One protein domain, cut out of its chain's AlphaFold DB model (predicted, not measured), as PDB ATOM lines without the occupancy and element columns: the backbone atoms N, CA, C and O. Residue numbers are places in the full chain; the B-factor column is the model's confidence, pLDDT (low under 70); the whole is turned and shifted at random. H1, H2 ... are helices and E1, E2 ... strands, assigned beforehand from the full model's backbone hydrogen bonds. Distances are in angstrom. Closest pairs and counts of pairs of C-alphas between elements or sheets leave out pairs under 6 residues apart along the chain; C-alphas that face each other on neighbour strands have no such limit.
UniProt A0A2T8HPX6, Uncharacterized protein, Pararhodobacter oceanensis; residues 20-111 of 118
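This is residues 20 to 111 of the 118 residues of an uncharacterized protein of Pararhodobacter oceanensis (UniProt A0A2T8HPX6). Five short helices wind into a body made of two touching pairs, H1 with H2 and H4 with H5, with the small helix H3 between the pairs along the chain; a two-stranded hairpin, E1 and E2, follows at one end of this body, and a thin arm, residues 96 to 111, sticks out with H6 near its tip. The printed part has 92 residues, with six named helices and two named strands in the order H1 H2 H3 H4 H5 E1 E2 H6; the sheet E1 - E2 is antiparallel and the class is mostly helix. The whole is only just compact, close to loose, with a radius of gyration of the C-alphas of 14.3 A, and spans 36 by 32 by 21 A.

E1, residues 82 to 85, and E2, residues 88 to 91, form an antiparallel hairpin, their directions at 152 degrees. N 83 and O 90, 3.0 A apart, and N 90 and O 83, 2.8 A apart, are within hydrogen-bond range. Residues 77 to 78 pair with residues 83 to 84 of E1, antiparallel. The closest C-alphas of E1 and H5, residues 68 to 73, are those of Phe 85 and Arg 73, 7.3 A apart. H5 touches H4, residues 54 to 64, closest at the C-alphas of Val 68 and Ala 58, 5.3 A; at 72 degrees they are only just about perpendicular. H3, residues 46 to 50, and H4 only just touch, and only at the corner by their link, with 3 pairs of C-alphas within 8 A, the closest Phe 49 and Ala 56, 5.2 A. H2, residues 35 to 41, is close to H3 but not clearly touching, with the C-alphas of Leu 39 and Lys 46 closest at 6.6 A. H1, residues 20 to 31, touches H2 at a steep tilt of 60 degrees, the same way, the closest C-alphas being those of Asp 24 and Met 35, 4.4 A. H1 is apart from H4 and H5. H6, residues 104 to 109, touches no helix. In H1 to H6 every O i to N i+4 pair is within hydrogen-bond range.

H1 begins at C-alpha 20 (195.070, 132.289, 205.795) and is 15.8 A long; H4 is 15.1 A. E1 is 10.1 A and E2 10.2 A long, E2 ending at C-alpha 91 (205.802, 121.522, 193.038). H6 ends at C-alpha 109 (209.170, 132.161, 221.631).

The C-alphas farthest apart, Gln 80 and Gly 111, are 37.8 A apart. The printed part has no cut. The link from E2 to H6, 12 residues, is long. Mean pLDDT of the printed part is 89.6; residues 95 to 100 and residue 111 are under 70.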
ATOM      1  N   LEU A  20     196.009 133.067 204.982       94.88
ATOM      2  CA  LEU A  20     195.070 132.289 205.795       94.88
ATOM      3  C   LEU A  20     195.214 132.603 207.285       94.88
ATOM      4  O   LEU A  20     194.205 132.868 207.932       94.88
ATOM      5  N   SER A  21     196.448 132.639 207.800       93.25
ATOM      6  CA  SER A  21     196.721 133.023 209.192       93.25
ATOM      7  C   SER A  21     196.237 134.445 209.476       93.25
ATOM      8  O   SER A  21     195.459 134.658 210.408       93.25
ATOM      9  N   TYR A  22     196.585 135.390 208.596       96.62
ATOM     10  CA  TYR A  22     196.162 136.783 208.717       96.62
ATOM     11  C   TYR A  22     194.638 136.904 208.776       96.62
ATOM     12  O   TYR A  22     194.096 137.624 209.612       96.62
ATOM     13  N   THR A  23     193.930 136.192 207.896       96.75
ATOM     14  CA  THR A  23     192.469 136.304 207.791       96.75
ATOM     15  C   THR A  23     191.757 135.616 208.949       96.75
ATOM     16  O   THR A  23     190.722 136.110 209.396       96.75
ATOM     17  N   ASP A  24     192.301 134.517 209.473       95.38
ATOM     18  CA  ASP A  24     191.754 133.872 210.668       95.38
ATOM     19  C   ASP A  24     191.919 134.763 211.905       95.38
ATOM     20  O   ASP A  24     190.933 135.062 212.583       95.38
ATOM     21  N   ARG A  25     193.120 135.325 212.111       95.06
ATOM     22  CA  ARG A  25     193.377 136.327 213.155       95.06
ATOM     23  C   ARG A  25     192.461 137.542 213.009       95.06
ATOM     24  O   ARG A  25     191.820 137.952 213.973       95.06
ATOM     25  N   LEU A  26     192.343 138.094 211.801       96.31
ATOM     26  CA  LEU A  26     191.444 139.211 211.491       96.31
ATOM     27  C   LEU A  26     189.982 138.867 211.825       96.31
ATOM     28  O   LEU A  26     189.269 139.677 212.419       96.31
ATOM     29  N   SER A  27     189.534 137.661 211.470       96.31
ATOM     30  CA  SER A  27     188.170 137.199 211.728       96.31
ATOM     31  C   SER A  27     187.880 137.068 213.218       96.31
ATOM     32  O   SER A  27     186.836 137.545 213.673       96.31
ATOM     33  N   LEU A  28     188.809 136.496 213.987       95.88
ATOM     34  CA  LEU A  28     188.695 136.406 215.441       95.88
ATOM     35  C   LEU A  28     188.573 137.799 216.067       95.88
ATOM     36  O   LEU A  28     187.693 138.013 216.898       95.88
ATOM     37  N   MET A  29     189.370 138.767 215.607       94.50
ATOM     38  CA  MET A  29     189.342 140.128 216.148       94.50
ATOM     39  C   MET A  29     188.058 140.903 215.823       94.50
ATOM     40  O   MET A  29     187.599 141.688 216.650       94.50
ATOM     41  N   HIS A  30     187.460 140.706 214.644       93.94
ATOM     42  CA  HIS A  30     186.237 141.427 214.260       93.94
ATOM     43  C   HIS A  30     184.939 140.722 214.648       93.94
ATOM     44  O   HIS A  30     183.918 141.384 214.825       93.94
ATOM     45  N   THR A  31     184.944 139.390 214.714       93.62
ATOM     46  CA  THR A  31     183.709 138.596 214.823       93.62
ATOM     47  C   THR A  31     183.707 137.622 215.995       93.62
ATOM     48  O   THR A  31     182.664 137.034 216.284       93.62
ATOM     49  N   GLY A  32     184.854 137.400 216.648       94.75
ATOM     50  CA  GLY A  32     185.023 136.333 217.637       94.75
ATOM     51  C   GLY A  32     184.865 134.925 217.051       94.75
ATOM     52  O   GLY A  32     184.663 133.969 217.794       94.75
ATOM     53  N   ARG A  33     184.892 134.786 215.719       95.56
ATOM     54  CA  ARG A  33     184.672 133.532 214.987       95.56
ATOM     55  C   ARG A  33     185.773 133.321 213.955       95.56
ATOM     56  O   ARG A  33     186.406 134.275 213.510       95.56
ATOM     57  N   GLY A  34     185.969 132.067 213.557       93.06
ATOM     58  CA  GLY A  34     186.977 131.700 212.560       93.06
ATOM     59  C   GLY A  34     186.716 132.302 211.178       93.06
ATOM     60  O   GLY A  34     185.598 132.743 210.878       93.06
ATOM     61  N   MET A  35     187.756 132.271 210.342       95.62
ATOM     62  CA  MET A  35     187.832 132.882 209.004       95.62
ATOM     63  C   MET A  35     186.558 132.757 208.152       95.62
ATOM     64  O   MET A  35     186.161 133.717 207.491       95.62
ATOM     65  N   ASP A  36     185.896 131.598 208.177       96.00
ATOM     66  CA  ASP A  36     184.697 131.313 207.379       96.00
ATOM     67  C   ASP A  36     183.594 132.358 207.570       96.00
ATOM     68  O   ASP A  36     182.900 132.709 206.612       96.00
ATOM     69  N   ARG A  37     183.452 132.896 208.789       96.19
ATOM     70  CA  ARG A  37     182.445 133.918 209.070       96.19
ATOM     71  C   ARG A  37     182.758 135.224 208.345       96.19
ATOM     72  O   ARG A  37     181.872 135.778 207.697       96.19
ATOM     73  N   LEU A  38     184.002 135.694 208.430       95.75
ATOM     74  CA  LEU A  38     184.437 136.923 207.770       95.75
ATOM     75  C   LEU A  38     184.362 136.801 206.245       95.75
ATOM     76  O   LEU A  38     183.919 137.740 205.582       95.75
ATOM     77  N   LEU A  39     184.753 135.650 205.688       96.88
ATOM     78  CA  LEU A  39     184.653 135.407 204.247       96.88
ATOM     79  C   LEU A  39     183.198 135.466 203.773       96.88
ATOM     80  O   LEU A  39     182.907 136.164 202.799       96.88
ATOM     81  N   ALA A  40     182.279 134.819 204.496       96.44
ATOM     82  CA  ALA A  40     180.852 134.852 204.185       96.44
ATOM     83  C   ALA A  40     180.278 136.278 204.241       96.44
ATOM     84  O   ALA A  40     179.591 136.699 203.311       96.44
ATOM     85  N   ASP A  41     180.627 137.055 205.272       94.56
ATOM     86  CA  ASP A  41     180.174 138.447 205.432       94.56
ATOM     87  C   ASP A  41     180.694 139.376 204.320       94.56
ATOM     88  O   ASP A  41     180.117 140.432 204.055       94.56
ATOM     89  N   ARG A  42     181.776 138.981 203.639       94.06
ATOM     90  CA  ARG A  42     182.357 139.701 202.497       94.06
ATOM     91  C   ARG A  42     182.018 139.083 201.143       94.06
ATOM     92  O   ARG A  42     182.503 139.580 200.129       94.06
ATOM     93  N   GLY A  43     181.180 138.044 201.109       95.56
ATOM     94  CA  GLY A  43     180.792 137.357 199.876       95.56
ATOM     95  C   GLY A  43     181.956 136.643 199.182       95.56
ATOM     96  O   GLY A  43     181.948 136.494 197.962       95.56
ATOM     97  N   ILE A  44     182.977 136.236 199.938       97.19
ATOM     98  CA  ILE A  44     184.158 135.548 199.418       97.19
ATOM     99  C   ILE A  44     183.936 134.035 199.516       97.19
ATOM    100  O   ILE A  44     183.705 133.501 200.598       97.19
ATOM    101  N   LEU A  45     184.064 133.328 198.390       97.44
ATOM    102  CA  LEU A  45     184.045 131.863 198.373       97.44
ATOM    103  C   LEU A  45     185.316 131.307 199.022       97.44
ATOM    104  O   LEU A  45     186.431 131.597 198.574       97.44
ATOM    105  N   LYS A  46     185.148 130.476 200.055       96.06
ATOM    106  CA  LYS A  46     186.244 129.924 200.862       96.06
ATOM    107  C   LYS A  46     187.267 129.172 200.017       96.06
ATOM    108  O   LYS A  46     188.466 129.389 200.163       96.06
ATOM    109  N   GLU A  47     186.817 128.332 199.096       95.38
ATOM    110  CA  GLU A  47     187.693 127.519 198.248       95.38
ATOM    111  C   GLU A  47     188.522 128.402 197.308       95.38
ATOM    112  O   GLU A  47     189.688 128.118 197.034       95.38
ATOM    113  N   HIS A  48     187.929 129.493 196.817       96.50
ATOM    114  CA  HIS A  48     188.623 130.462 195.968       96.50
ATOM    115  C   HIS A  48     189.647 131.258 196.772       96.50
ATOM    116  O   HIS A  48     190.754 131.502 196.289       96.50
ATOM    117  N   PHE A  49     189.305 131.604 198.009       96.94
ATOM    118  CA  PHE A  49     190.206 132.280 198.926       96.94
ATOM    119  C   PHE A  49     191.412 131.411 199.300       96.94
ATOM    120  O   PHE A  49     192.550 131.847 199.139       96.94
ATOM    121  N   ILE A  50     191.178 130.153 199.691       94.12
ATOM    122  CA  ILE A  50     192.237 129.184 200.019       94.12
ATOM    123  C   ILE A  50     193.160 128.932 198.821       94.12
ATOM    124  O   ILE A  50     194.366 128.784 198.994       94.12
ATOM    125  N   ALA A  51     192.622 128.925 197.600       93.81
ATOM    126  CA  ALA A  51     193.414 128.777 196.379       93.81
ATOM    127  C   ALA A  51     194.135 130.069 195.924       93.81
ATOM    128  O   ALA A  51     194.772 130.068 194.861       93.81
ATOM    129  N   GLY A  52     194.003 131.174 196.669       94.81
ATOM    130  CA  GLY A  52     194.615 132.468 196.357       94.81
ATOM    131  C   GLY A  52     194.050 133.139 195.101       94.81
ATOM    132  O   GLY A  52     194.770 133.847 194.393       94.81
ATOM    133  N   ARG A  53     192.784 132.880 194.743       95.94
ATOM    134  CA  ARG A  53     192.193 133.432 193.514       95.94
ATOM    135  C   ARG A  53     192.144 134.966 193.521       95.94
ATOM    136  O   ARG A  53     191.833 135.533 194.568       95.94
ATOM    137  N   PRO A  54     192.437 135.666 192.401       95.75
ATOM    138  CA  PRO A  54     192.700 137.100 192.440       95.75
ATOM    139  C   PRO A  54     191.432 137.879 192.789       95.75
ATOM    140  O   PRO A  54     191.511 138.902 193.457       95.75
ATOM    141  N   GLU A  55     190.253 137.372 192.415       96.56
ATOM    142  CA  GLU A  55     188.963 137.956 192.783       96.56
ATOM    143  C   GLU A  55     188.702 137.897 194.296       96.56
ATOM    144  O   GLU A  55     188.241 138.873 194.895       96.56
ATOM    145  N   ALA A  56     189.058 136.779 194.935       97.19
ATOM    146  CA  ALA A  56     188.913 136.590 196.373       97.19
ATOM    147  C   ALA A  56     189.906 137.477 197.143       97.19
ATOM    148  O   ALA A  56     189.522 138.172 198.086       97.19
ATOM    149  N   VAL A  57     191.161 137.522 196.680       97.12
ATOM    150  CA  VAL A  57     192.221 138.389 197.223       97.12
ATOM    151  C   VAL A  57     191.848 139.869 197.091       97.12
ATOM    152  O   VAL A  57     191.949 140.616 198.062       97.12
ATOM    153  N   ALA A  58     191.354 140.297 195.926       97.25
ATOM    154  CA  ALA A  58     190.951 141.681 195.693       97.25
ATOM    155  C   ALA A  58     189.772 142.108 196.578       97.25
ATOM    156  O   ALA A  58     189.733 143.244 197.062       97.25
ATOM    157  N   THR A  59     188.826 141.198 196.826       96.88
ATOM    158  CA  THR A  59     187.685 141.468 197.710       96.88
ATOM    159  C   THR A  59     188.147 141.684 199.149       96.88
ATOM    160  O   THR A  59     187.701 142.635 199.795       96.88
ATOM    161  N   LEU A  60     189.094 140.873 199.636       96.81
ATOM    162  CA  LEU A  60     189.676 141.080 200.961       96.81
ATOM    163  C   LEU A  60     190.521 142.359 201.027       96.81
ATOM    164  O   LEU A  60     190.353 143.122 201.971       96.81
ATOM    165  N   ALA A  61     191.365 142.637 200.026       96.69
ATOM    166  CA  ALA A  61     192.171 143.863 199.964       96.69
ATOM    167  C   ALA A  61     191.296 145.120 200.067       96.69
ATOM    168  O   ALA A  61     191.565 146.028 200.852       96.69
ATOM    169  N   LYS A  62     190.166 145.124 199.355       96.12
ATOM    170  CA  LYS A  62     189.155 146.178 199.459       96.12
ATOM    171  C   LYS A  62     188.546 146.266 200.865       96.12
ATOM    172  O   LYS A  62     188.323 147.368 201.366       96.12
ATOM    173  N   ALA A  63     188.267 145.126 201.497       94.94
ATOM    174  CA  ALA A  63     187.703 145.071 202.842       94.94
ATOM    175  C   ALA A  63     188.689 145.528 203.927       94.94
ATOM    176  O   ALA A  63     188.243 146.063 204.932       94.94
ATOM    177  N   THR A  64     189.997 145.364 203.744       95.06
ATOM    178  CA  THR A  64     191.031 145.740 204.729       95.06
ATOM    179  C   THR A  64     191.693 147.085 204.430       95.06
ATOM    180  O   THR A  64     192.292 147.696 205.313       95.06
ATOM    181  N   GLY A  65     191.529 147.597 203.208       94.38
ATOM    182  CA  GLY A  65     192.137 148.845 202.754       94.38
ATOM    183  C   GLY A  65     193.600 148.694 202.332       94.38
ATOM    184  O   GLY A  65     194.286 149.706 202.209       94.38
ATOM    185  N   PHE A  66     194.073 147.462 202.123       95.81
ATOM    186  CA  PHE A  66     195.382 147.177 201.535       95.81
ATOM    187  C   PHE A  66     195.323 147.193 200.007       95.81
ATOM    188  O   PHE A  66     194.251 147.107 199.400       95.81
ATOM    189  N   THR A  67     196.489 147.271 199.363       95.88
ATOM    190  CA  THR A  67     196.556 147.058 197.917       95.88
ATOM    191  C   THR A  67     196.387 145.573 197.600       95.88
ATOM    192  O   THR A  67     196.710 144.701 198.407       95.88
ATOM    193  N   VAL A  68     195.909 145.261 196.393       96.19
ATOM    194  CA  VAL A  68     195.822 143.864 195.938       96.19
ATOM    195  C   VAL A  68     197.204 143.208 195.952       96.19
ATOM    196  O   VAL A  68     197.309 142.054 196.343       96.19
ATOM    197  N   GLY A  69     198.265 143.939 195.595       95.00
ATOM    198  CA  GLY A  69     199.636 143.422 195.583       95.00
ATOM    199  C   GLY A  69     200.139 142.994 196.963       95.00
ATOM    200  O   GLY A  69     200.775 141.947 197.071       95.00
ATOM    201  N   ASP A  70     199.810 143.747 198.015       94.81
ATOM    202  CA  ASP A  70     200.205 143.408 199.389       94.81
ATOM    203  C   ASP A  70     199.534 142.112 199.850       94.81
ATOM    204  O   ASP A  70     200.198 141.196 200.333       94.81
ATOM    205  N   VAL A  71     198.223 141.995 199.615       96.31
ATOM    206  CA  VAL A  71     197.451 140.802 199.993       96.31
ATOM    207  C   VAL A  71     197.824 139.597 199.119       96.31
ATOM    208  O   VAL A  71     197.896 138.472 199.606       96.31
ATOM    209  N   GLN A  72     198.116 139.812 197.834       95.44
ATOM    210  CA  GLN A  72     198.555 138.760 196.916       95.44
ATOM    211  C   GLN A  72     199.921 138.188 197.318       95.44
ATOM    212  O   GLN A  72     200.134 136.985 197.186       95.44
ATOM    213  N   ARG A  73     200.841 139.019 197.826       94.38
ATOM    214  CA  ARG A  73     202.197 138.598 198.222       94.38
ATOM    215  C   ARG A  73     202.188 137.527 199.314       94.38
ATOM    216  O   ARG A  73     203.032 136.635 199.294       94.38
ATOM    217  N   VAL A  74     201.233 137.612 200.238       95.62
ATOM    218  CA  VAL A  74     201.060 136.648 201.336       95.62
ATOM    219  C   VAL A  74     200.099 135.503 200.988       95.62
ATOM    220  O   VAL A  74     199.905 134.585 201.787       95.62
ATOM    221  N   ALA A  75     199.481 135.528 199.805       95.50
ATOM    222  CA  ALA A  75     198.589 134.476 199.338       95.50
ATOM    223  C   ALA A  75     199.385 133.306 198.753       95.50
ATOM    224  O   ALA A  75     200.278 133.492 197.926       95.50
ATOM    225  N   ILE A  76     199.009 132.079 199.117       93.00
ATOM    226  CA  ILE A  76     199.456 130.890 198.389       93.00
ATOM    227  C   ILE A  76     198.551 130.733 197.173       93.00
ATOM    228  O   ILE A  76     197.338 130.547 197.298       93.00
ATOM    229  N   ARG A  77     199.143 130.804 195.985       93.56
ATOM    230  CA  ARG A  77     198.415 130.699 194.730       93.56
ATOM    231  C   ARG A  77     198.476 129.292 194.178       93.56
ATOM    232  O   ARG A  77     199.514 128.867 193.690       93.56
ATOM    233  N   VAL A  78     197.348 128.591 194.188       89.69
ATOM    234  CA  VAL A  78     197.286 127.196 193.734       89.69
ATOM    235  C   VAL A  78     196.907 127.111 192.253       89.69
ATOM    236  O   VAL A  78     195.941 127.740 191.806       89.69
ATOM    237  N   PHE A  79     197.647 126.287 191.509       86.75
ATOM    238  CA  PHE A  79     197.403 125.911 190.114       86.75
ATOM    239  C   PHE A  79     197.286 124.384 189.984       86.75
ATOM    240  O   PHE A  79     197.534 123.639 190.929       86.75
ATOM    241  N   GLN A  80     196.943 123.881 188.795       82.56
ATOM    242  CA  GLN A  80     196.806 122.433 188.576       82.56
ATOM    243  C   GLN A  80     198.109 121.644 188.810       82.56
ATOM    244  O   GLN A  80     198.056 120.499 189.252       82.56
ATOM    245  N   ARG A  81     199.275 122.231 188.502       80.75
ATOM    246  CA  ARG A  81     200.581 121.538 188.518       80.75
ATOM    247  C   ARG A  81     201.504 121.943 189.673       80.75
ATOM    248  O   ARG A  81     202.571 121.358 189.822       80.75
ATOM    249  N   GLY A  82     201.097 122.899 190.500       87.00
ATOM    250  CA  GLY A  82     201.947 123.464 191.542       87.00
ATOM    251  C   GLY A  82     201.301 124.670 192.198       87.00
ATOM    252  O   GLY A  82     200.089 124.879 192.082       87.00
ATOM    253  N   PHE A  83     202.106 125.461 192.886       89.50
ATOM    254  CA  PHE A  83     201.656 126.685 193.527       89.50
ATOM    255  C   PHE A  83     202.754 127.743 193.504       89.50
ATOM    256  O   PHE A  83     203.932 127.406 193.472       89.50
ATOM    257  N   ILE A  84     202.344 129.009 193.532       90.69
ATOM    258  CA  ILE A  84     203.241 130.152 193.686       90.69
ATOM    259  C   ILE A  84     203.054 130.717 195.087       90.69
ATOM    260  O   ILE A  84     201.920 130.952 195.516       90.69
ATOM    261  N   PHE A  85     204.151 130.968 195.789       91.06
ATOM    262  CA  PHE A  85     204.133 131.679 197.062       91.06
ATOM    263  C   PHE A  85     205.302 132.658 197.109       91.06
ATOM    264  O   PHE A  85     206.428 132.286 196.806       91.06
ATOM    265  N   ARG A  86     205.026 133.932 197.421       89.75
ATOM    266  CA  ARG A  86     206.027 135.019 197.432       89.75
ATOM    267  C   ARG A  86     206.849 135.166 196.138       89.75
ATOM    268  O   ARG A  86     207.956 135.683 196.162       89.75
ATOM    269  N   GLY A  87     206.273 134.773 195.002       86.94
ATOM    270  CA  GLY A  87     206.935 134.827 193.694       86.94
ATOM    271  C   GLY A  87     207.785 133.599 193.361       86.94
ATOM    272  O   GLY A  87     208.334 133.546 192.269       86.94
ATOM    273  N   GLU A  88     207.855 132.612 194.254       88.50
ATOM    274  CA  GLU A  88     208.544 131.345 194.015       88.50
ATOM    275  C   GLU A  88     207.556 130.258 193.573       88.50
ATOM    276  O   GLU A  88     206.470 130.122 194.145       88.50
ATOM    277  N   ASP A  89     207.943 129.479 192.561       89.94
ATOM    278  CA  ASP A  89     207.207 128.313 192.074       89.94
ATOM    279  C   ASP A  89     207.568 127.059 192.876       89.94
ATOM    280  O   ASP A  89     208.735 126.685 193.013       89.94
ATOM    281  N   PHE A  90     206.548 126.337 193.321       86.62
ATOM    282  CA  PHE A  90     206.704 125.094 194.056       86.62
ATOM    283  C   PHE A  90     205.899 123.955 193.422       86.62
ATOM    284  O   PHE A  90     204.774 124.117 192.937       86.62
ATOM    285  N   SER A  91     206.470 122.751 193.474       85.06
ATOM    286  CA  SER A  91     205.802 121.522 193.038       85.06
ATOM    287  C   SER A  91     204.663 121.147 193.980       85.06
ATOM    288  O   SER A  91     204.802 121.225 195.193       85.06
ATOM    289  N   ARG A  92     203.570 120.586 193.456       78.56
ATOM    290  CA  ARG A  92     202.473 120.056 194.290       78.56
ATOM    291  C   ARG A  92     202.940 119.024 195.331       78.56
ATOM    292  O   ARG A  92     202.275 118.845 196.343       78.56
ATOM    293  N   MET A  93     204.065 118.348 195.085       77.94
ATOM    294  CA  MET A  93     204.631 117.349 195.998       77.94
ATOM    295  C   MET A  93     205.360 117.950 197.207       77.94
ATOM    296  O   MET A  93     205.616 117.218 198.160       77.94
ATOM    297  N   SER A  94     205.704 119.243 197.190       74.06
ATOM    298  CA  SER A  94     206.397 119.886 198.314       74.06
ATOM    299  C   SER A  94     205.448 120.335 199.429       74.06
ATOM    300  O   SER A  94     205.894 120.529 200.558       74.06
ATOM    301  N   LEU A  95     204.141 120.453 199.160       69.19
ATOM    302  CA  LEU A  95     203.147 120.705 200.203       69.19
ATOM    303  C   LEU A  95     202.774 119.409 200.913       69.19
ATOM    304  O   LEU A  95     202.193 118.491 200.333       69.19
ATOM    305  N   SER A  96     203.028 119.378 202.218       69.19
ATOM    306  CA  SER A  96     202.386 118.412 203.099       69.19
ATOM    307  C   SER A  96     200.888 118.710 203.165       69.19
ATOM    308  O   SER A  96     200.485 119.781 203.608       69.19
ATOM    309  N   ALA A  97     200.050 117.733 202.810       61.06
ATOM    310  CA  ALA A  97     198.608 117.804 203.063       61.06
ATOM    311  C   ALA A  97     198.271 117.812 204.571       61.06
ATOM    312  O   ALA A  97     197.174 118.198 204.963       61.06
ATOM    313  N   ARG A  98     199.211 117.386 205.430       56.88
ATOM    314  CA  ARG A  98     199.084 117.468 206.890       56.88
ATOM    315  C   ARG A  98     199.617 118.813 207.371       56.88
ATOM    316  O   ARG A  98     200.820 118.964 207.592       56.88
ATOM    317  N   ALA A  99     198.707 119.766 207.527       59.97
ATOM    318  CA  ALA A  99     198.932 121.024 208.226       59.97
ATOM    319  C   ALA A  99     198.815 120.791 209.740       59.97
ATOM    320  O   ALA A  99     197.759 120.978 210.332       59.97
ATOM    321  N   SER A 100     199.884 120.298 210.362       60.97
ATOM    322  CA  SER A 100     199.983 120.210 211.828       60.97
ATOM    323  C   SER A 100     201.438 120.054 212.273       60.97
ATOM    324  O   SER A 100     201.758 119.236 213.134       60.97
ATOM    325  N   ARG A 101     202.352 120.769 211.616       72.00
ATOM    326  CA  ARG A 101     203.741 120.879 212.060       72.00
ATOM    327  C   ARG A 101     203.981 122.335 212.405       72.00
ATOM    328  O   ARG A 101     203.700 123.204 211.587       72.00
ATOM    329  N   TYR A 102     204.468 122.571 213.608       75.38
ATOM    330  CA  TYR A 102     204.925 123.872 214.067       75.38
ATOM    331  C   TYR A 102     206.434 123.795 214.294       75.38
ATOM    332  O   TYR A 102     206.977 122.718 214.555       75.38
ATOM    333  N   CYS A 103     207.119 124.927 214.160       81.12
ATOM    334  CA  CYS A 103     208.506 125.026 214.585       81.12
ATOM    335  C   CYS A 103     208.524 125.049 216.122       81.12
ATOM    336  O   CYS A 103     207.893 125.940 216.692       81.12
ATOM    337  N   PRO A 104     209.193 124.102 216.809       81.56
ATOM    338  CA  PRO A 104     209.213 124.081 218.271       81.56
ATOM    339  C   PRO A 104     209.871 125.337 218.852       81.56
ATOM    340  O   PRO A 104     209.385 125.850 219.848       81.56
ATOM    341  N   VAL A 105     210.889 125.885 218.178       87.38
ATOM    342  CA  VAL A 105     211.556 127.132 218.590       87.38
ATOM    343  C   VAL A 105     210.585 128.313 218.540       87.38
ATOM    344  O   VAL A 105     210.407 128.999 219.534       87.38
ATOM    345  N   CYS A 106     209.880 128.500 217.417       82.88
ATOM    346  CA  CYS A 106     208.901 129.586 217.300       82.88
ATOM    347  C   CYS A 106     207.758 129.434 218.313       82.88
ATOM    348  O   CYS A 106     207.282 130.422 218.854       82.88
ATOM    349  N   PHE A 107     207.330 128.200 218.593       80.50
ATOM    350  CA  PHE A 107     206.270 127.950 219.568       80.50
ATOM    351  C   PHE A 107     206.689 128.297 221.005       80.50
ATOM    352  O   PHE A 107     205.865 128.769 221.785       80.50
ATOM    353  N   GLU A 108     207.955 128.073 221.362       84.12
ATOM    354  CA  GLU A 108     208.508 128.492 222.655       84.12
ATOM    355  C   GLU A 108     208.612 130.022 222.760       84.12
ATOM    356  O   GLU A 108     208.241 130.578 223.796       84.12
ATOM    357  N   ASP A 109     209.043 130.695 221.689       82.44
ATOM    358  CA  ASP A 109     209.170 132.161 221.631       82.44
ATOM    359  C   ASP A 109     207.815 132.893 221.668       82.44
ATOM    360  O   ASP A 109     207.701 133.953 222.295       82.44
ATOM    361  N   ASP A 110     206.787 132.320 221.030       76.06
ATOM    362  CA  ASP A 110     205.410 132.842 221.003       76.06
ATOM    363  C   ASP A 110     204.627 132.540 222.295       76.06
ATOM    364  O   ASP A 110     203.534 133.075 222.518       76.06
ATOM    365  N   GLY A 111     205.162 131.673 223.160       69.75
ATOM    366  CA  GLY A 111     204.566 131.344 224.448       69.75
ATOM    367  C   GLY A 111     204.532 132.542 225.408       69.75
ATOM    368  O   GLY A 111     205.261 133.523 225.237       69.75
TER     369      GLY A 111